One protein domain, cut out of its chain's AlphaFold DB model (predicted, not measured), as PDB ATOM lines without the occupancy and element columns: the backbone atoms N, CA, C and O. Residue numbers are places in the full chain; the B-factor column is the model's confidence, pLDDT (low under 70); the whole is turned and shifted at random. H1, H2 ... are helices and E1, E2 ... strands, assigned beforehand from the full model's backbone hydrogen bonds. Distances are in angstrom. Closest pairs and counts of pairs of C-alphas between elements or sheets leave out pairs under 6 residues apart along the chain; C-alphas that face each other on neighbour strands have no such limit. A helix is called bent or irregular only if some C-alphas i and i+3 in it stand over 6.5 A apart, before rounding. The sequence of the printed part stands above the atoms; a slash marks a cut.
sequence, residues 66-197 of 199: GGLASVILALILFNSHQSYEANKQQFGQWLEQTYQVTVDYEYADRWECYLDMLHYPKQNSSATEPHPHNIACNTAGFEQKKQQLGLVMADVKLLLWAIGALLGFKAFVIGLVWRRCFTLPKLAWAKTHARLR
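This is residues 66 to 197 of the 199 residues of an uncharacterized protein of Thiomicrospira aerophila AL3 (UniProt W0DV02). Two long helices, H1 and H3, lie side by side and run opposite ways but are offset along their length, and a small head of three short strands, with the short helix H2 at its edge, sits at the end where H1 finishes. At the other end, residues 177 to 197, of which 177 to 195 belong to H3, stick out as a free arm that adds to the length. The printed part has 132 residues, with three named helices and three named strands in the order H1 E1 E2 E3 H2 H3; the sheet runs E1 E2 E3, antiparallel throughout, and the class is mostly helix. The whole is extended, a rod with a radius of gyration of the C-alphas of 24.9 A and spans of 90 by 24 by 20 A.

H1, residues 66 to 99, touches H3a, residues 154 to 181, at a shallow tilt of 15 degrees, opposite ways; their closest C-alphas are those of Ser 70 and Gly 168, 5.1 A apart. E1, residues 112 to 114, and E2, residues 117 to 121, form a hairpin, with N 119 and O 112 at 2.8 A, within hydrogen-bond range. E2 and E3, residues 128 to 130, form another hairpin, with N 120 and O 129 at 2.8 A. E1, E2 and E3 make a meander, each strand the antiparallel neighbour of the one before. The pairing is staggered: E2 pairs with E1 over residues 117 to 119 and with E3 over residues 119 to 121. H2, residues 139 to 148, only grazes the sheet; the closest C-alphas of E1 and H2 are those of Cys 113 and Thr 139, 5.4 A apart. H2 is close to H1 but not clearly touching, with the C-alphas of Phe 91 and Lys 146 closest at 7.2 A. H3a is apart from E1, E2 and E3. In H1, H2, H3a and H3b, residues 184 to 195, every O i to N i+4 pair is within hydrogen-bond range.

H1 begins at C-alpha 66 (42.223, 56.727, -2.373) and is 47.7 A long. E1 measures 6.1 A, E2 13.3 A, E3 6.9 A and H2 14.1 A. H3, residues 154 to 195, was assigned as one helix by its hydrogen bonds but is bent, with C-alphas 181 and 184 6.7 A apart. Its arms H3a, 40.6 A, and H3b, 16.9 A, stand at a shallow tilt of 30 degrees; H3b ends at C-alpha 195 (62.620, 30.363, -5.933).

The C-alphas farthest apart are those of His 133 and Arg 197, 90.3 A. The printed part has no cut. The link from H1 to E1, 12 residues, is long. The mean pLDDT of the printed part is 85.2; residues 123 to 126 and 193 to 197 are under 70.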
ATOM      1  N   GLY A  66      41.853  55.312  -2.477       80.00
ATOM      2  CA  GLY A  66      42.223  56.727  -2.373       80.00
ATOM      3  C   GLY A  66      42.125  57.474  -3.706       80.00
ATOM      4  O   GLY A  66      41.645  58.608  -3.750       80.00
ATOM      5  N   GLY A  67      42.514  56.829  -4.809       81.25
ATOM      6  CA  GLY A  67      42.369  57.369  -6.160       81.25
ATOM      7  C   GLY A  67      40.903  57.557  -6.546       81.25
ATOM      8  O   GLY A  67      40.515  58.647  -6.962       81.25
ATOM      9  N   LEU A  68      40.068  56.537  -6.328       86.25
ATOM     10  CA  LEU A  68      38.624  56.606  -6.574       86.25
ATOM     11  C   LEU A  68      37.949  57.691  -5.728       86.25
ATOM     12  O   LEU A  68      37.192  58.494  -6.267       86.25
ATOM     13  N   ALA A  69      38.262  57.766  -4.431       85.00
ATOM     14  CA  ALA A  69      37.738  58.808  -3.551       85.00
ATOM     15  C   ALA A  69      38.115  60.215  -4.044       85.00
ATOM     16  O   ALA A  69      37.276  61.113  -4.043       85.00
ATOM     17  N   SER A  70      39.345  60.394  -4.535       83.62
ATOM     18  CA  SER A  70      39.813  61.672  -5.086       83.62
ATOM     19  C   SER A  70      39.064  62.064  -6.361       83.62
ATOM     20  O   SER A  70      38.682  63.222  -6.513       83.62
ATOM     21  N   VAL A  71      38.806  61.105  -7.259       85.81
ATOM     22  CA  VAL A  71      38.011  61.337  -8.477       85.81
ATOM     23  C   VAL A  71      36.570  61.710  -8.125       85.81
ATOM     24  O   VAL A  71      36.044  62.679  -8.668       85.81
ATOM     25  N   ILE A  72      35.947  60.997  -7.183       87.88
ATOM     26  CA  ILE A  72      34.585  61.297  -6.720       87.88
ATOM     27  C   ILE A  72      34.520  62.706  -6.117       87.88
ATOM     28  O   ILE A  72      33.642  63.484  -6.479       87.88
ATOM     29  N   LEU A  73      35.473  63.069  -5.253       86.06
ATOM     30  CA  LEU A  73      35.555  64.408  -4.664       86.06
ATOM     31  C   LEU A  73      35.747  65.500  -5.724       86.06
ATOM     32  O   LEU A  73      35.105  66.545  -5.640       86.06
ATOM     33  N   ALA A  74      36.578  65.259  -6.740       83.25
ATOM     34  CA  ALA A  74      36.778  66.199  -7.840       83.25
ATOM     35  C   ALA A  74      35.493  66.408  -8.661       83.25
ATOM     36  O   ALA A  74      35.160  67.543  -8.999       83.25
ATOM     37  N   LEU A  75      34.739  65.336  -8.931       87.19
ATOM     38  CA  LEU A  75      33.443  65.417  -9.611       87.19
ATOM     39  C   LEU A  75      32.405  66.179  -8.776       87.19
ATOM     40  O   LEU A  75      31.697  67.030  -9.315       87.19
ATOM     41  N   ILE A  76      32.340  65.920  -7.464       87.38
ATOM     42  CA  ILE A  76      31.455  66.647  -6.541       87.38
ATOM     43  C   ILE A  76      31.801  68.136  -6.534       87.38
ATOM     44  O   ILE A  76      30.899  68.966  -6.641       87.38
ATOM     45  N   LEU A  77      33.089  68.481  -6.445       87.44
ATOM     46  CA  LEU A  77      33.559  69.865  -6.461       87.44
ATOM     47  C   LEU A  77      33.193  70.567  -7.772       87.44
ATOM     48  O   LEU A  77      32.662  71.674  -7.737       87.44
ATOM     49  N   PHE A  78      33.437  69.921  -8.914       87.06
ATOM     50  CA  PHE A  78      33.119  70.475 -10.230       87.06
ATOM     51  C   PHE A  78      31.619  70.749 -10.384       87.06
ATOM     52  O   PHE A  78      31.227  71.856 -10.746       87.06
ATOM     53  N   ASN A  79      30.778  69.771 -10.039       89.00
ATOM     54  CA  ASN A  79      29.327  69.916 -10.137       89.00
ATOM     55  C   ASN A  79      28.795  70.977  -9.157       89.00
ATOM     56  O   ASN A  79      27.947  71.799  -9.500       89.00
ATOM     57  N   SER A  80      29.351  71.016  -7.945       87.50
ATOM     58  CA  SER A  80      28.996  72.018  -6.936       87.50
ATOM     59  C   SER A  80      29.392  73.428  -7.374       87.50
ATOM     60  O   SER A  80      28.644  74.369  -7.132       87.50
ATOM     61  N   HIS A  81      30.535  73.588  -8.048       89.06
ATOM     62  CA  HIS A  81      30.959  74.876  -8.591       89.06
ATOM     63  C   HIS A  81      30.038  75.346  -9.724       89.06
ATOM     64  O   HIS A  81      29.605  76.496  -9.713       89.06
ATOM     65  N   GLN A  82      29.669  74.453 -10.650       89.25
ATOM     66  CA  GLN A  82      28.701  74.774 -11.704       89.25
ATOM     67  C   GLN A  82      27.343  75.190 -11.128       89.25
ATOM     68  O   GLN A  82      26.786  76.207 -11.538       89.25
ATOM     69  N   SER A  83      26.834  74.441 -10.144       90.06
ATOM     70  CA  SER A  83      25.584  74.792  -9.467       90.06
ATOM     71  C   SER A  83      25.689  76.126  -8.732       90.06
ATOM     72  O   SER A  83      24.729  76.889  -8.739       90.06
ATOM     73  N   TYR A  84      26.827  76.424  -8.102       90.69
ATOM     74  CA  TYR A  84      27.045  77.689  -7.406       90.69
ATOM     75  C   TYR A  84      27.008  78.882  -8.367       90.69
ATOM     76  O   TYR A  84      26.286  79.839  -8.102       90.69
ATOM     77  N   GLU A  85      27.698  78.812  -9.510       90.50
ATOM     78  CA  GLU A  85      27.674  79.890 -10.509       90.50
ATOM     79  C   GLU A  85      26.270  80.092 -11.101       90.50
ATOM     80  O   GLU A  85      25.805  81.228 -11.214       90.50
ATOM     81  N   ALA A  86      25.547  79.008 -11.399       92.69
ATOM     82  CA  ALA A  86      24.166  79.089 -11.878       92.69
ATOM     83  C   ALA A  86      23.224  79.714 -10.830       92.69
ATOM     84  O   ALA A  86      22.433  80.605 -11.144       92.69
ATOM     85  N   ASN A  87      23.335  79.296  -9.569       94.19
ATOM     86  CA  ASN A  87      22.507  79.811  -8.480       94.19
ATOM     87  C   ASN A  87      22.834  81.274  -8.157       94.19
ATOM     88  O   ASN A  87      21.927  82.048  -7.856       94.19
ATOM     89  N   LYS A  88      24.105  81.677  -8.276       92.31
ATOM     90  CA  LYS A  88      24.538  83.074  -8.146       92.31
ATOM     91  C   LYS A  88      23.875  83.952  -9.209       92.31
ATOM     92  O   LYS A  88      23.353  85.013  -8.877       92.31
ATOM     93  N   GLN A  89      23.802  83.480 -10.456       93.88
ATOM     94  CA  GLN A  89      23.089  84.189 -11.522       93.88
ATOM     95  C   GLN A  89      21.587  84.316 -11.242       93.88
ATOM     96  O   GLN A  89      21.027  85.403 -11.366       93.88
ATOM     97  N   GLN A  90      20.939  83.232 -10.806       95.19
ATOM     98  CA  GLN A  90      19.518  83.260 -10.437       95.19
ATOM     99  C   GLN A  90      19.238  84.212  -9.269       95.19
ATOM    100  O   GLN A  90      18.205  84.880  -9.245       95.19
ATOM    101  N   PHE A  91      20.154  84.288  -8.303       95.75
ATOM    102  CA  PHE A  91      20.040  85.218  -7.188       95.75
ATOM    103  C   PHE A  91      20.186  86.669  -7.643       95.75
ATOM    104  O   PHE A  91      19.364  87.494  -7.259       95.75
ATOM    105  N   GLY A  92      21.153  86.965  -8.518       94.62
ATOM    106  CA  GLY A  92      21.303  88.288  -9.126       94.62
ATOM    107  C   GLY A  92      20.036  88.741  -9.853       94.62
ATOM    108  O   GLY A  92      19.516  89.809  -9.556       94.62
ATOM    109  N   GLN A  93      19.456  87.886 -10.702       96.06
ATOM    110  CA  GLN A  93      18.200  88.192 -11.406       96.06
ATOM    111  C   GLN A  93      17.051  88.465 -10.433       96.06
ATOM    112  O   GLN A  93      16.260  89.386 -10.627       96.06
ATOM    113  N   TRP A  94      16.958  87.666  -9.367       96.19
ATOM    114  CA  TRP A  94      15.948  87.859  -8.335       96.19
ATOM    115  C   TRP A  94      16.127  89.191  -7.591       96.19
ATOM    116  O   TRP A  94      15.129  89.860  -7.319       96.19
ATOM    117  N   LEU A  95      17.366  89.603  -7.299       94.50
ATOM    118  CA  LEU A  95      17.668  90.898  -6.684       94.50
ATOM    119  C   LEU A  95      17.241  92.061  -7.588       94.50
ATOM    120  O   LEU A  95      16.555  92.968  -7.115       94.50
ATOM    121  N   GLU A  96      17.582  92.012  -8.879       94.94
ATOM    122  CA  GLU A  96      17.186  93.041  -9.853       94.94
ATOM    123  C   GLU A  96      15.657  93.151  -9.959       94.94
ATOM    124  O   GLU A  96      15.108  94.249  -9.945       94.94
ATOM    125  N   GLN A  97      14.946  92.020  -9.981       95.00
ATOM    126  CA  GLN A  97      13.480  91.996 -10.060       95.00
ATOM    127  C   GLN A  97      12.794  92.470  -8.772       95.00
ATOM    128  O   GLN A  97      11.773  93.153  -8.834       95.00
ATOM    129  N   THR A  98      13.332  92.100  -7.608       94.56
ATOM    130  CA  THR A  98      12.698  92.363  -6.305       94.56
ATOM    131  C   THR A  98      12.967  93.782  -5.818       94.56
ATOM    132  O   THR A  98      12.074  94.426  -5.272       94.56
ATOM    133  N   TYR A  99      14.190  94.271  -6.022       92.75
ATOM    134  CA  TYR A  99      14.663  95.541  -5.473       92.75
ATOM    135  C   TYR A  99      14.890  96.621  -6.537       92.75
ATOM    136  O   TYR A  99      15.204  97.750  -6.174       92.75
ATOM    137  N   GLN A 100      14.710  96.302  -7.828       92.19
ATOM    138  CA  GLN A 100      14.880  97.234  -8.957       92.19
ATOM    139  C   GLN A 100      16.271  97.888  -8.999       92.19
ATOM    140  O   GLN A 100      16.424  99.048  -9.378       92.19
ATOM    141  N   VAL A 101      17.294  97.136  -8.592       90.62
ATOM    142  CA  VAL A 101      18.704  97.547  -8.613       90.62
ATOM    143  C   VAL A 101      19.431  96.904  -9.793       90.62
ATOM    144  O   VAL A 101      18.950  95.925 -10.350       90.62
ATOM    145  N   THR A 102      20.594  97.433 -10.166       89.44
ATOM    146  CA  THR A 102      21.508  96.769 -11.109       89.44
ATOM    147  C   THR A 102      22.502  95.927 -10.322       89.44
ATOM    148  O   THR A 102      23.145  96.440  -9.403       89.44
ATOM    149  N   VAL A 103      22.641  94.649 -10.671       89.81
ATOM    150  CA  VAL A 103      23.506  93.713  -9.943       89.81
ATOM    151  C   VAL A 103      24.695  93.309 -10.799       89.81
ATOM    152  O   VAL A 103      24.555  92.855 -11.931       89.81
ATOM    153  N   ASP A 104      25.889  93.406 -10.216       88.06
ATOM    154  CA  ASP A 104      27.043  92.695 -10.750       88.06
ATOM    155  C   ASP A 104      26.925  91.207 -10.400       88.06
ATOM    156  O   ASP A 104      27.094  90.790  -9.248       88.06
ATOM    157  N   TYR A 105      26.612  90.407 -11.416       88.00
ATOM    158  CA  TYR A 105      26.437  88.965 -11.314       88.00
ATOM    159  C   TYR A 105      27.684  88.230 -10.814       88.00
ATOM    160  O   TYR A 105      27.549  87.137 -10.259       88.00
ATOM    161  N   GLU A 106      28.883  88.802 -10.962       85.44
ATOM    162  CA  GLU A 106      30.109  88.203 -10.434       85.44
ATOM    163  C   GLU A 106      30.082  88.130  -8.898       85.44
ATOM    164  O   GLU A 106      30.553  87.141  -8.332       85.44
ATOM    165  N   TYR A 107      29.465  89.128  -8.251       85.62
ATOM    166  CA  TYR A 107      29.447  89.322  -6.797       85.62
ATOM    167  C   TYR A 107      28.043  89.247  -6.179       85.62
ATOM    168  O   TYR A 107      27.854  89.669  -5.036       85.62
ATOM    169  N   ALA A 108      27.047  88.729  -6.905       88.50
ATOM    170  CA  ALA A 108      25.656  88.676  -6.446       88.50
ATOM    171  C   ALA A 108      25.485  87.923  -5.110       88.50
ATOM    172  O   ALA A 108      24.657  88.295  -4.283       88.50
ATOM    173  N   ASP A 109      26.301  86.901  -4.851       87.00
ATOM    174  CA  ASP A 109      26.294  86.121  -3.609       87.00
ATOM    175  C   ASP A 109      26.744  86.920  -2.371       87.00
ATOM    176  O   ASP A 109      26.412  86.549  -1.240       87.00
ATOM    177  N   ARG A 110      27.455  88.035  -2.577       87.81
ATOM    178  CA  ARG A 110      27.957  88.929  -1.522       87.81
ATOM    179  C   ARG A 110      27.018  90.070  -1.173       87.81
ATOM    180  O   ARG A 110      27.334  90.852  -0.287       87.81
ATOM    181  N   TRP A 111      25.894  90.194  -1.869       90.19
ATOM    182  CA  TRP A 111      24.856  91.113  -1.430       90.19
ATOM    183  C   TRP A 111      24.296  90.628  -0.095       90.19
ATOM    184  O   TRP A 111      24.155  89.418   0.152       90.19
ATOM    185  N   GLU A 112      23.979  91.586   0.764       91.25
ATOM    186  CA  GLU A 112      23.500  91.342   2.119       91.25
ATOM    187  C   GLU A 112      22.316  92.247   2.430       91.25
ATOM    188  O   GLU A 112      22.192  93.358   1.915       91.25
ATOM    189  N   CYS A 113      21.435  91.756   3.290       91.50
ATOM    190  CA  CYS A 113      20.331  92.517   3.837       91.50
ATOM    191  C   CYS A 113      20.609  92.716   5.323       91.50
ATOM    192  O   CYS A 113      20.516  91.769   6.102       91.50
ATOM    193  N   TYR A 114      21.013  93.923   5.707       88.62
ATOM    194  CA  TYR A 114      21.380  94.235   7.085       88.62
ATOM    195  C   TYR A 114      20.566  95.423   7.575       88.62
ATOM    196  O   TYR A 114      20.473  96.434   6.880       88.62
ATOM    197  N   LEU A 115      19.963  95.288   8.761       86.50
ATOM    198  CA  LEU A 115      19.060  96.290   9.344       86.50
ATOM    199  C   LEU A 115      17.966  96.739   8.356       86.50
ATOM    200  O   LEU A 115      17.705  97.930   8.207       86.50
ATOM    201  N   ASP A 116      17.374  95.772   7.647       89.44
ATOM    202  CA  ASP A 116      16.348  95.977   6.616       89.44
ATOM    203  C   ASP A 116      16.759  96.929   5.479       89.44
ATOM    204  O   ASP A 116      15.922  97.527   4.801       89.44
ATOM    205  N   MET A 117      18.064  97.046   5.231       91.44
ATOM    206  CA  MET A 117      18.635  97.806   4.129       91.44
ATOM    207  C   MET A 117      19.515  96.907   3.266       91.44
ATOM    208  O   MET A 117      20.307  96.096   3.757       91.44
ATOM    209  N   LEU A 118      19.383  97.063   1.952       92.19
ATOM    210  CA  LEU A 118      20.184  96.324   0.992       92.19
ATOM    211  C   LEU A 118      21.613  96.877   0.957       92.19
ATOM    212  O   LEU A 118      21.817  98.080   0.782       92.19
ATOM    213  N   HIS A 119      22.593  95.994   1.108       92.00
ATOM    214  CA  HIS A 119      24.012  96.307   1.034       92.00
ATOM    215  C   HIS A 119      24.637  95.619  -0.183       92.00
ATOM    216  O   HIS A 119      24.362  94.449  -0.467       92.00
ATOM    217  N   TYR A 120      25.486  96.355  -0.895       87.25
ATOM    218  CA  TYR A 120      26.171  95.897  -2.099       87.25
ATOM    219  C   TYR A 120      27.679  95.767  -1.841       87.25
ATOM    220  O   TYR A 120      28.240  96.504  -1.026       87.25
ATOM    221  N   PRO A 121      28.368  94.832  -2.509       84.94
ATOM    222  CA  PRO A 121      29.805  94.667  -2.351       84.94
ATOM    223  C   PRO A 121      30.551  95.848  -2.982       84.94
ATOM    224  O   PRO A 121      30.373  96.155  -4.163       84.94
ATOM    225  N   LYS A 122      31.444  96.492  -2.223       74.25
ATOM    226  CA  LYS A 122      32.349  97.501  -2.785       74.25
ATOM    227  C   LYS A 122      33.385  96.801  -3.667       74.25
ATOM    228  O   LYS A 122      33.976  95.807  -3.241       74.25
ATOM    229  N   GLN A 123      33.629  97.314  -4.877       64.81
ATOM    230  CA  GLN A 123      34.598  96.732  -5.819       64.81
ATOM    231  C   GLN A 123      35.924  96.386  -5.117       64.81
ATOM    232  O   GLN A 123      36.535  97.234  -4.466       64.81
ATOM    233  N   ASN A 124      36.355  95.126  -5.247       60.91
ATOM    234  CA  ASN A 124      37.572  94.556  -4.652       60.91
ATOM    235  C   ASN A 124      37.644  94.488  -3.111       60.91
ATOM    236  O   ASN A 124      38.698  94.138  -2.580       60.91
ATOM    237  N   SER A 125      36.555  94.750  -2.384       65.00
ATOM    238  CA  SER A 125      36.498  94.620  -0.923       65.00
ATOM    239  C   SER A 125      35.611  93.451  -0.489       65.00
ATOM    240  O   SER A 125      34.685  93.047  -1.191       65.00
ATOM    241  N   SER A 126      35.895  92.890   0.688       67.31
ATOM    242  CA  SER A 126      34.958  92.010   1.399       67.31
ATOM    243  C   SER A 126      33.887  92.794   2.159       67.31
ATOM    244  O   SER A 126      32.954  92.192   2.672       67.31
ATOM    245  N   ALA A 127      34.040  94.116   2.270       74.88
ATOM    246  CA  ALA A 127      33.066  94.977   2.917       74.88
ATOM    247  C   ALA A 127      31.888  95.262   1.979       74.88
ATOM    248  O   ALA A 127      32.075  95.629   0.812       74.88
ATOM    249  N   THR A 128      30.687  95.119   2.524       83.62
ATOM    250  CA  THR A 128      29.438  95.548   1.910       83.62
ATOM    251  C   THR A 128      29.118  96.969   2.384       83.62
ATOM    252  O   THR A 128      29.386  97.339   3.527       83.62
ATOM    253  N   GLU A 129      28.611  97.809   1.487       86.56
ATOM    254  CA  GLU A 129      28.178  99.174   1.795       86.56
ATOM    255  C   GLU A 129      26.668  99.289   1.572       86.56
ATOM    256  O   GLU A 129      26.132  98.617   0.687       86.56
ATOM    257  N   PRO A 130      25.959 100.121   2.352       86.75
ATOM    258  CA  PRO A 130      24.541 100.356   2.121       86.75
ATOM    259  C   PRO A 130      24.328 100.914   0.712       86.75
ATOM    260  O   PRO A 130      25.092 101.757   0.233       86.75
ATOM    261  N   HIS A 131      23.288 100.435   0.032       85.12
ATOM    262  CA  HIS A 131      22.954 100.908  -1.306       85.12
ATOM    263  C   HIS A 131      22.703 102.430  -1.275       85.12
ATOM    264  O   HIS A 131      21.969 102.892  -0.401       85.12
ATOM    265  N   PRO A 132      23.225 103.226  -2.230       82.19
ATOM    266  CA  PRO A 132      23.169 104.697  -2.185       82.19
ATOM    267  C   PRO A 132      21.748 105.282  -2.156       82.19
ATOM    268  O   PRO A 132      21.549 106.438  -1.791       82.19
ATOM    269  N   HIS A 133      20.753 104.480  -2.534       84.88
ATOM    270  CA  HIS A 133      19.336 104.845  -2.507       84.88
ATOM    271  C   HIS A 133      18.574 104.309  -1.284       84.88
ATOM    272  O   HIS A 133      17.350 104.384  -1.275       84.88
ATOM    273  N   ASN A 134      19.265 103.772  -0.267       85.38
ATOM    274  CA  ASN A 134      18.673 103.215   0.958       85.38
ATOM    275  C   ASN A 134      17.510 102.252   0.665       85.38
ATOM    276  O   ASN A 134      16.411 102.394   1.201       85.38
ATOM    277  N   ILE A 135      17.744 101.293  -0.236       89.38
ATOM    278  CA  ILE A 135      16.708 100.358  -0.674       89.38
ATOM    279  C   ILE A 135      16.304  99.473   0.505       89.38
ATOM    280  O   ILE A 135      17.131  98.731   1.045       89.38
ATOM    281  N   ALA A 136      15.032  99.564   0.896       91.62
ATOM    282  CA  ALA A 136      14.469  98.741   1.953       91.62
ATOM    283  C   ALA A 136      14.488  97.266   1.536       91.62
ATOM    284  O   ALA A 136      14.144  96.910   0.405       91.62
ATOM    285  N   CYS A 137      14.874  96.403   2.463       92.50
ATOM    286  CA  CYS A 137      15.033  94.986   2.228       92.50
ATOM    287  C   CYS A 137      14.340  94.165   3.320       92.50
ATOM    288  O   CYS A 137      14.518  94.404   4.504       92.50
ATOM    289  N   ASN A 138      13.544  93.172   2.915       93.81
ATOM    290  CA  ASN A 138      12.986  92.182   3.833       93.81
ATOM    291  C   ASN A 138      14.047  91.120   4.158       93.81
ATOM    292  O   ASN A 138      14.248  90.189   3.372       93.81
ATOM    293  N   THR A 139      14.677  91.246   5.326       92.06
ATOM    294  CA  THR A 139      15.751  90.356   5.794       92.06
ATOM    295  C   THR A 139      15.350  88.877   5.760       92.06
ATOM    296  O   THR A 139      16.106  88.039   5.271       92.06
ATOM    297  N   ALA A 140      14.132  88.537   6.195       92.12
ATOM    298  CA  ALA A 140      13.674  87.148   6.230       92.12
ATOM    299  C   ALA A 140      13.508  86.550   4.822       92.12
ATOM    300  O   ALA A 140      13.949  85.429   4.566       92.12
ATOM    301  N   GLY A 141      12.908  87.305   3.895       92.94
ATOM    302  CA  GLY A 141      12.730  86.865   2.507       92.94
ATOM    303  C   GLY A 141      14.055  86.741   1.752       92.94
ATOM    304  O   GLY A 141      14.242  85.805   0.972       92.94
ATOM    305  N   PHE A 142      14.992  87.649   2.028       94.06
ATOM    306  CA  PHE A 142      16.334  87.641   1.455       94.06
ATOM    307  C   PHE A 142      17.115  86.387   1.853       94.06
ATOM    308  O   PHE A 142      17.558  85.628   0.987       94.06
ATOM    309  N   GLU A 143      17.217  86.125   3.157       92.06
ATOM    310  CA  GLU A 143      17.918  84.950   3.676       92.06
ATOM    311  C   GLU A 143      17.239  83.650   3.238       92.06
ATOM    312  O   GLU A 143      17.915  82.710   2.812       92.06
ATOM    313  N   GLN A 144      15.901  83.605   3.221       94.38
ATOM    314  CA  GLN A 144      15.162  82.449   2.713       94.38
ATOM    315  C   GLN A 144      15.509  82.152   1.249       94.38
ATOM    316  O   GLN A 144      15.735  80.993   0.895       94.38
ATOM    317  N   LYS A 145      15.583  83.176   0.386       94.31
ATOM    318  CA  LYS A 145      15.934  82.988  -1.026       94.31
ATOM    319  C   LYS A 145      17.384  82.539  -1.195       94.31
ATOM    320  O   LYS A 145      17.653  81.617  -1.968       94.31
ATOM    321  N   LYS A 146      18.308  83.145  -0.446       92.12
ATOM    322  CA  LYS A 146      19.735  82.795  -0.451       92.12
ATOM    323  C   LYS A 146      19.954  81.353   0.017       92.12
ATOM    324  O   LYS A 146      20.737  80.614  -0.585       92.12
ATOM    325  N   GLN A 147      19.206  80.916   1.030       92.56
ATOM    326  CA  GLN A 147      19.206  79.540   1.520       92.56
ATOM    327  C   GLN A 147      18.570  78.566   0.521       92.56
ATOM    328  O   GLN A 147      19.126  77.491   0.301       92.56
ATOM    329  N   GLN A 148      17.460  78.938  -0.128       94.19
ATOM    330  CA  GLN A 148      16.805  78.124  -1.160       94.19
ATOM    331  C   GLN A 148      17.745  77.834  -2.336       94.19
ATOM    332  O   GLN A 148      17.777  76.716  -2.843       94.19
ATOM    333  N   LEU A 149      18.527  78.830  -2.751       92.81
ATOM    334  CA  LEU A 149      19.527  78.700  -3.809       92.81
ATOM    335  C   LEU A 149      20.844  78.071  -3.317       92.81
ATOM    336  O   LEU A 149      21.791  77.930  -4.085       92.81
ATOM    337  N   GLY A 150      20.929  77.686  -2.040       89.12
ATOM    338  CA  GLY A 150      22.110  77.042  -1.470       89.12
ATOM    339  C   GLY A 150      23.361  77.924  -1.460       89.12
ATOM    340  O   GLY A 150      24.459  77.386  -1.373       89.12
ATOM    341  N   LEU A 151      23.210  79.250  -1.540       89.38
ATOM    342  CA  LEU A 151      24.322  80.208  -1.594       89.38
ATOM    343  C   LEU A 151      24.902  80.527  -0.210       89.38
ATOM    344  O   LEU A 151      25.996  81.072  -0.102       89.38
ATOM    345  N   VAL A 152      24.201  80.147   0.862       85.75
ATOM    346  CA  VAL A 152      24.675  80.325   2.239       85.75
ATOM    347  C   VAL A 152      25.914  79.457   2.491       85.75
ATOM    348  O   VAL A 152      25.846  78.218   2.471       85.75
ATOM    349  N   MET A 153      27.044  80.124   2.749       80.44
ATOM    350  CA  MET A 153      28.370  79.519   2.950       80.44
ATOM    351  C   MET A 153      28.805  78.583   1.808       80.44
ATOM    352  O   MET A 153      29.524  77.604   2.032       80.44
ATOM    353  N   ALA A 154      28.318  78.816   0.587       82.50
ATOM    354  CA  ALA A 154      28.649  77.976  -0.563       82.50
ATOM    355  C   ALA A 154      30.139  78.056  -0.923       82.50
ATOM    356  O   ALA A 154      30.755  77.039  -1.238       82.50
ATOM    357  N   ASP A 155      30.731  79.239  -0.787       78.00
ATOM    358  CA  ASP A 155      32.156  79.515  -0.947       78.00
ATOM    359  C   ASP A 155      33.023  78.716   0.043       78.00
ATOM    360  O   ASP A 155      33.976  78.048  -0.364       78.00
ATOM    361  N   VAL A 156      32.651  78.697   1.328       81.50
ATOM    362  CA  VAL A 156      33.344  77.932   2.378       81.50
ATOM    363  C   VAL A 156      33.234  76.434   2.112       81.50
ATOM    364  O   VAL A 156      34.222  75.706   2.223       81.50
ATOM    365  N   LYS A 157      32.049  75.951   1.719       83.38
ATOM    366  CA  LYS A 157      31.844  74.541   1.360       83.38
ATOM    367  C   LYS A 157      32.716  74.147   0.170       83.38
ATOM    368  O   LYS A 157      33.404  73.132   0.243       83.38
ATOM    369  N   LEU A 158      32.725  74.945  -0.898       84.56
ATOM    370  CA  LEU A 158      33.570  74.713  -2.073       84.56
ATOM    371  C   LEU A 158      35.058  74.696  -1.703       84.56
ATOM    372  O   LEU A 158      35.787  73.821  -2.167       84.56
ATOM    373  N   LEU A 159      35.499  75.596  -0.820       84.25
ATOM    374  CA  LEU A 159      36.871  75.614  -0.317       84.25
ATOM    375  C   LEU A 159      37.217  74.328   0.453       84.25
ATOM    376  O   LEU A 159      38.269  73.738   0.209       84.25
ATOM    377  N   LEU A 160      36.338  73.860   1.344       85.06
ATOM    378  CA  LEU A 160      36.535  72.612   2.090       85.06
ATOM    379  C   LEU A 160      36.600  71.393   1.161       85.06
ATOM    380  O   LEU A 160      37.480  70.547   1.324       85.06
ATOM    381  N   TRP A 161      35.726  71.327   0.154       83.38
ATOM    382  CA  TRP A 161      35.772  70.278  -0.867       83.38
ATOM    383  C   TRP A 161      37.073  70.321  -1.676       83.38
ATOM    384  O   TRP A 161      37.677  69.274  -1.911       83.38
ATOM    385  N   ALA A 162      37.549  71.513  -2.045       83.06
ATOM    386  CA  ALA A 162      38.818  71.689  -2.747       83.06
ATOM    387  C   ALA A 162      40.017  71.231  -1.901       83.06
ATOM    388  O   ALA A 162      40.894  70.527  -2.406       83.06
ATOM    389  N   ILE A 163      40.037  71.560  -0.605       84.81
ATOM    390  CA  ILE A 163      41.058  71.072   0.336       84.81
ATOM    391  C   ILE A 163      41.003  69.543   0.436       84.81
ATOM    392  O   ILE A 163      42.038  68.885   0.326       84.81
ATOM    393  N   GLY A 164      39.809  68.964   0.589       82.69
ATOM    394  CA  GLY A 164      39.620  67.513   0.648       82.69
ATOM    395  C   GLY A 164      40.125  66.797  -0.608       82.69
ATOM    396  O   GLY A 164      40.870  65.821  -0.503       82.69
ATOM    397  N   ALA A 165      39.798  67.316  -1.794       83.00
ATOM    398  CA  ALA A 165      40.273  66.777  -3.068       83.00
ATOM    399  C   ALA A 165      41.806  66.854  -3.197       83.00
ATOM    400  O   ALA A 165      42.443  65.889  -3.625       83.00
ATOM    401  N   LEU A 166      42.418  67.968  -2.771       82.56
ATOM    402  CA  LEU A 166      43.875  68.140  -2.769       82.56
ATOM    403  C   LEU A 166      44.577  67.153  -1.831       82.56
ATOM    404  O   LEU A 166      45.593  66.564  -2.208       82.56
ATOM    405  N   LEU A 167      44.056  66.963  -0.618       82.56
ATOM    406  CA  LEU A 167      44.608  66.007   0.345       82.56
ATOM    407  C   LEU A 167      44.474  64.566  -0.158       82.56
ATOM    408  O   LEU A 167      45.447  63.812  -0.098       82.56
ATOM    409  N   GLY A 168      43.317  64.208  -0.723       81.19
ATOM    410  CA  GLY A 168      43.094  62.902  -1.344       81.19
ATOM    411  C   GLY A 168      44.084  62.624  -2.476       81.19
ATOM    412  O   GLY A 168      44.756  61.589  -2.479       81.19
ATOM    413  N   PHE A 169      44.270  63.589  -3.383       82.25
ATOM    414  CA  PHE A 169      45.219  63.460  -4.487       82.25
ATOM    415  C   PHE A 169      46.667  63.294  -3.998       82.25
ATOM    416  O   PHE A 169      47.408  62.462  -4.521       82.25
ATOM    417  N   LYS A 170      47.080  64.027  -2.956       81.75
ATOM    418  CA  LYS A 170      48.411  63.856  -2.344       81.75
ATOM    419  C   LYS A 170      48.593  62.465  -1.760       81.75
ATOM    420  O   LYS A 170      49.616  61.840  -2.024       81.75
ATOM    421  N   ALA A 171      47.612  61.976  -1.003       81.75
ATOM    422  CA  ALA A 171      47.655  60.635  -0.432       81.75
ATOM    423  C   ALA A 171      47.774  59.566  -1.530       81.75
ATOM    424  O   ALA A 171      48.567  58.633  -1.400       81.75
ATOM    425  N   PHE A 172      47.063  59.745  -2.648       84.19
ATOM    426  CA  PHE A 172      47.174  58.880  -3.821       84.19
ATOM    427  C   PHE A 172      48.588  58.885  -4.425       84.19
ATOM    428  O   PHE A 172      49.178  57.819  -4.609       84.19
ATOM    429  N   VAL A 173      49.162  60.065  -4.690       84.62
ATOM    430  CA  VAL A 173      50.517  60.197  -5.262       84.62
ATOM    431  C   VAL A 173      51.576  59.612  -4.325       84.62
ATOM    432  O   VAL A 173      52.438  58.854  -4.770       84.62
ATOM    433  N   ILE A 174      51.495  59.909  -3.025       84.00
ATOM    434  CA  ILE A 174      52.402  59.363  -2.007       84.00
ATOM    435  C   ILE A 174      52.299  57.835  -1.969       84.00
ATOM    436  O   ILE A 174      53.323  57.156  -1.997       84.00
ATOM    437  N   GLY A 175      51.083  57.279  -1.978       83.00
ATOM    438  CA  GLY A 175      50.862  55.832  -2.021       83.00
ATOM    439  C   GLY A 175      51.439  55.173  -3.279       83.00
ATOM    440  O   GLY A 175      52.039  54.098  -3.197       83.00
ATOM    441  N   LEU A 176      51.330  55.832  -4.437       84.69
ATOM    442  CA  LEU A 176      51.899  55.355  -5.699       84.69
ATOM    443  C   LEU A 176      53.431  55.291  -5.638       84.69
ATOM    444  O   LEU A 176      54.028  54.278  -6.019       84.69
ATOM    445  N   VAL A 177      54.070  56.336  -5.111       84.19
ATOM    446  CA  VAL A 177      55.529  56.390  -4.944       84.19
ATOM    447  C   VAL A 177      55.996  55.397  -3.884       84.19
ATOM    448  O   VAL A 177      56.943  54.651  -4.136       84.19
ATOM    449  N   TRP A 178      55.290  55.291  -2.753       82.44
ATOM    450  CA  TRP A 178      55.564  54.288  -1.720       82.44
ATOM    451  C   TRP A 178      55.574  52.874  -2.310       82.44
ATOM    452  O   TRP A 178      56.526  52.108  -2.145       82.44
ATOM    453  N   ARG A 179      54.536  52.533  -3.081       82.19
ATOM    454  CA  ARG A 179      54.424  51.229  -3.737       82.19
ATOM    455  C   ARG A 179      55.579  50.976  -4.704       82.19
ATOM    456  O   ARG A 179      56.124  49.872  -4.741       82.19
ATOM    457  N   ARG A 180      55.959  51.981  -5.497       81.75
ATOM    458  CA  ARG A 180      57.020  51.851  -6.506       81.75
ATOM    459  C   ARG A 180      58.412  51.720  -5.894       81.75
ATOM    460  O   ARG A 180      59.232  50.980  -6.437       81.75
ATOM    461  N   CYS A 181      58.669  52.413  -4.792       82.12
ATOM    462  CA  CYS A 181      59.985  52.477  -4.170       82.12
ATOM    463  C   CYS A 181      60.242  51.382  -3.132       82.12
ATOM    464  O   CYS A 181      61.385  50.947  -3.019       82.12
ATOM    465  N   PHE A 182      59.213  50.917  -2.418       80.56
ATOM    466  CA  PHE A 182      59.388  50.016  -1.275       80.56
ATOM    467  C   PHE A 182      58.733  48.649  -1.500       80.56
ATOM    468  O   PHE A 182      59.420  47.629  -1.502       80.56
ATOM    469  N   THR A 183      57.424  48.593  -1.768       80.69
ATOM    470  CA  THR A 183      56.715  47.295  -1.796       80.69
ATOM    471  C   THR A 183      57.002  46.471  -3.051       80.69
ATOM    472  O   THR A 183      57.189  45.260  -2.957       80.69
ATOM    473  N   LEU A 184      57.072  47.094  -4.236       80.31
ATOM    474  CA  LEU A 184      57.386  46.389  -5.487       80.31
ATOM    475  C   LEU A 184      58.800  45.777  -5.493       80.31
ATOM    476  O   LEU A 184      58.907  44.594  -5.819       80.31
ATOM    477  N   PRO A 185      59.872  46.513  -5.127       79.56
ATOM    478  CA  PRO A 185      61.217  45.944  -5.059       79.56
ATOM    479  C   PRO A 185      61.341  44.816  -4.029       79.56
ATOM    480  O   PRO A 185      61.896  43.769  -4.355       79.56
ATOM    481  N   LYS A 186      60.758  44.982  -2.833       78.69
ATOM    482  CA  LYS A 186      60.751  43.955  -1.777       78.69
ATOM    483  C   LYS A 186      60.042  42.676  -2.233       78.69
ATOM    484  O   LYS A 186      60.570  41.581  -2.057       78.69
ATOM    485  N   LEU A 187      58.887  42.806  -2.892       78.12
ATOM    486  CA  LEU A 187      58.154  41.668  -3.449       78.12
ATOM    487  C   LEU A 187      58.930  40.971  -4.576       78.12
ATOM    488  O   LEU A 187      58.928  39.741  -4.648       78.12
ATOM    489  N   ALA A 188      59.569  41.740  -5.462       79.94
ATOM    490  CA  ALA A 188      60.385  41.189  -6.540       79.94
ATOM    491  C   ALA A 188      61.555  40.383  -5.968       79.94
ATOM    492  O   ALA A 188      61.683  39.208  -6.305       79.94
ATOM    493  N   TRP A 189      62.317  40.974  -5.038       81.62
ATOM    494  CA  TRP A 189      63.423  40.319  -4.343       81.62
ATOM    495  C   TRP A 189      62.985  39.011  -3.677       81.62
ATOM    496  O   TRP A 189      63.547  37.958  -3.999       81.62
ATOM    497  N   ALA A 190      61.939  39.067  -2.843       75.75
ATOM    498  CA  ALA A 190      61.442  37.922  -2.085       75.75
ATOM    499  C   ALA A 190      61.018  36.769  -3.010       75.75
ATOM    500  O   ALA A 190      61.369  35.616  -2.771       75.75
ATOM    501  N   LYS A 191      60.339  37.071  -4.126       78.06
ATOM    502  CA  LYS A 191      59.953  36.058  -5.122       78.06
ATOM    503  C   LYS A 191      61.152  35.426  -5.826       78.06
ATOM    504  O   LYS A 191      61.161  34.211  -6.002       78.06
ATOM    505  N   THR A 192      62.144  36.215  -6.244       77.81
ATOM    506  CA  THR A 192      63.355  35.678  -6.897       77.81
ATOM    507  C   THR A 192      64.183  34.800  -5.963       77.81
ATOM    508  O   THR A 192      64.618  33.730  -6.380       77.81
ATOM    509  N   HIS A 193      64.341  35.195  -4.699       69.31
ATOM    510  CA  HIS A 193      65.218  34.494  -3.757       69.31
ATOM    511  C   HIS A 193      64.532  33.319  -3.054       69.31
ATOM    512  O   HIS A 193      65.197  32.344  -2.732       69.31
ATOM    513  N   ALA A 194      63.201  33.316  -2.919       64.19
ATOM    514  CA  ALA A 194      62.469  32.125  -2.481       64.19
ATOM    515  C   ALA A 194      62.491  30.995  -3.531       64.19
ATOM    516  O   ALA A 194      62.459  29.816  -3.179       64.19
ATOM    517  N   ARG A 195      62.563  31.339  -4.827       57.62
ATOM    518  CA  ARG A 195      62.620  30.363  -5.933       57.62
ATOM    519  C   ARG A 195      63.951  29.609  -5.996       57.62
ATOM    520  O   ARG A 195      63.954  28.449  -6.385       57.62
ATOM    521  N   LEU A 196      65.043  30.242  -5.563       54.78
ATOM    522  CA  LEU A 196      66.385  29.647  -5.494       54.78
ATOM    523  C   LEU A 196      66.519  28.540  -4.430       54.78
ATOM    524  O   LEU A 196      67.506  27.825  -4.436       54.78
ATOM    525  N   ARG A 197      65.534  28.360  -3.536       49.47
ATOM    526  CA  ARG A 197      65.526  27.274  -2.535       49.47
ATOM    527  C   ARG A 197      65.091  25.911  -3.103       49.47
ATOM    528  O   ARG A 197      65.279  24.896  -2.442       49.47
TER     529      ARG A 197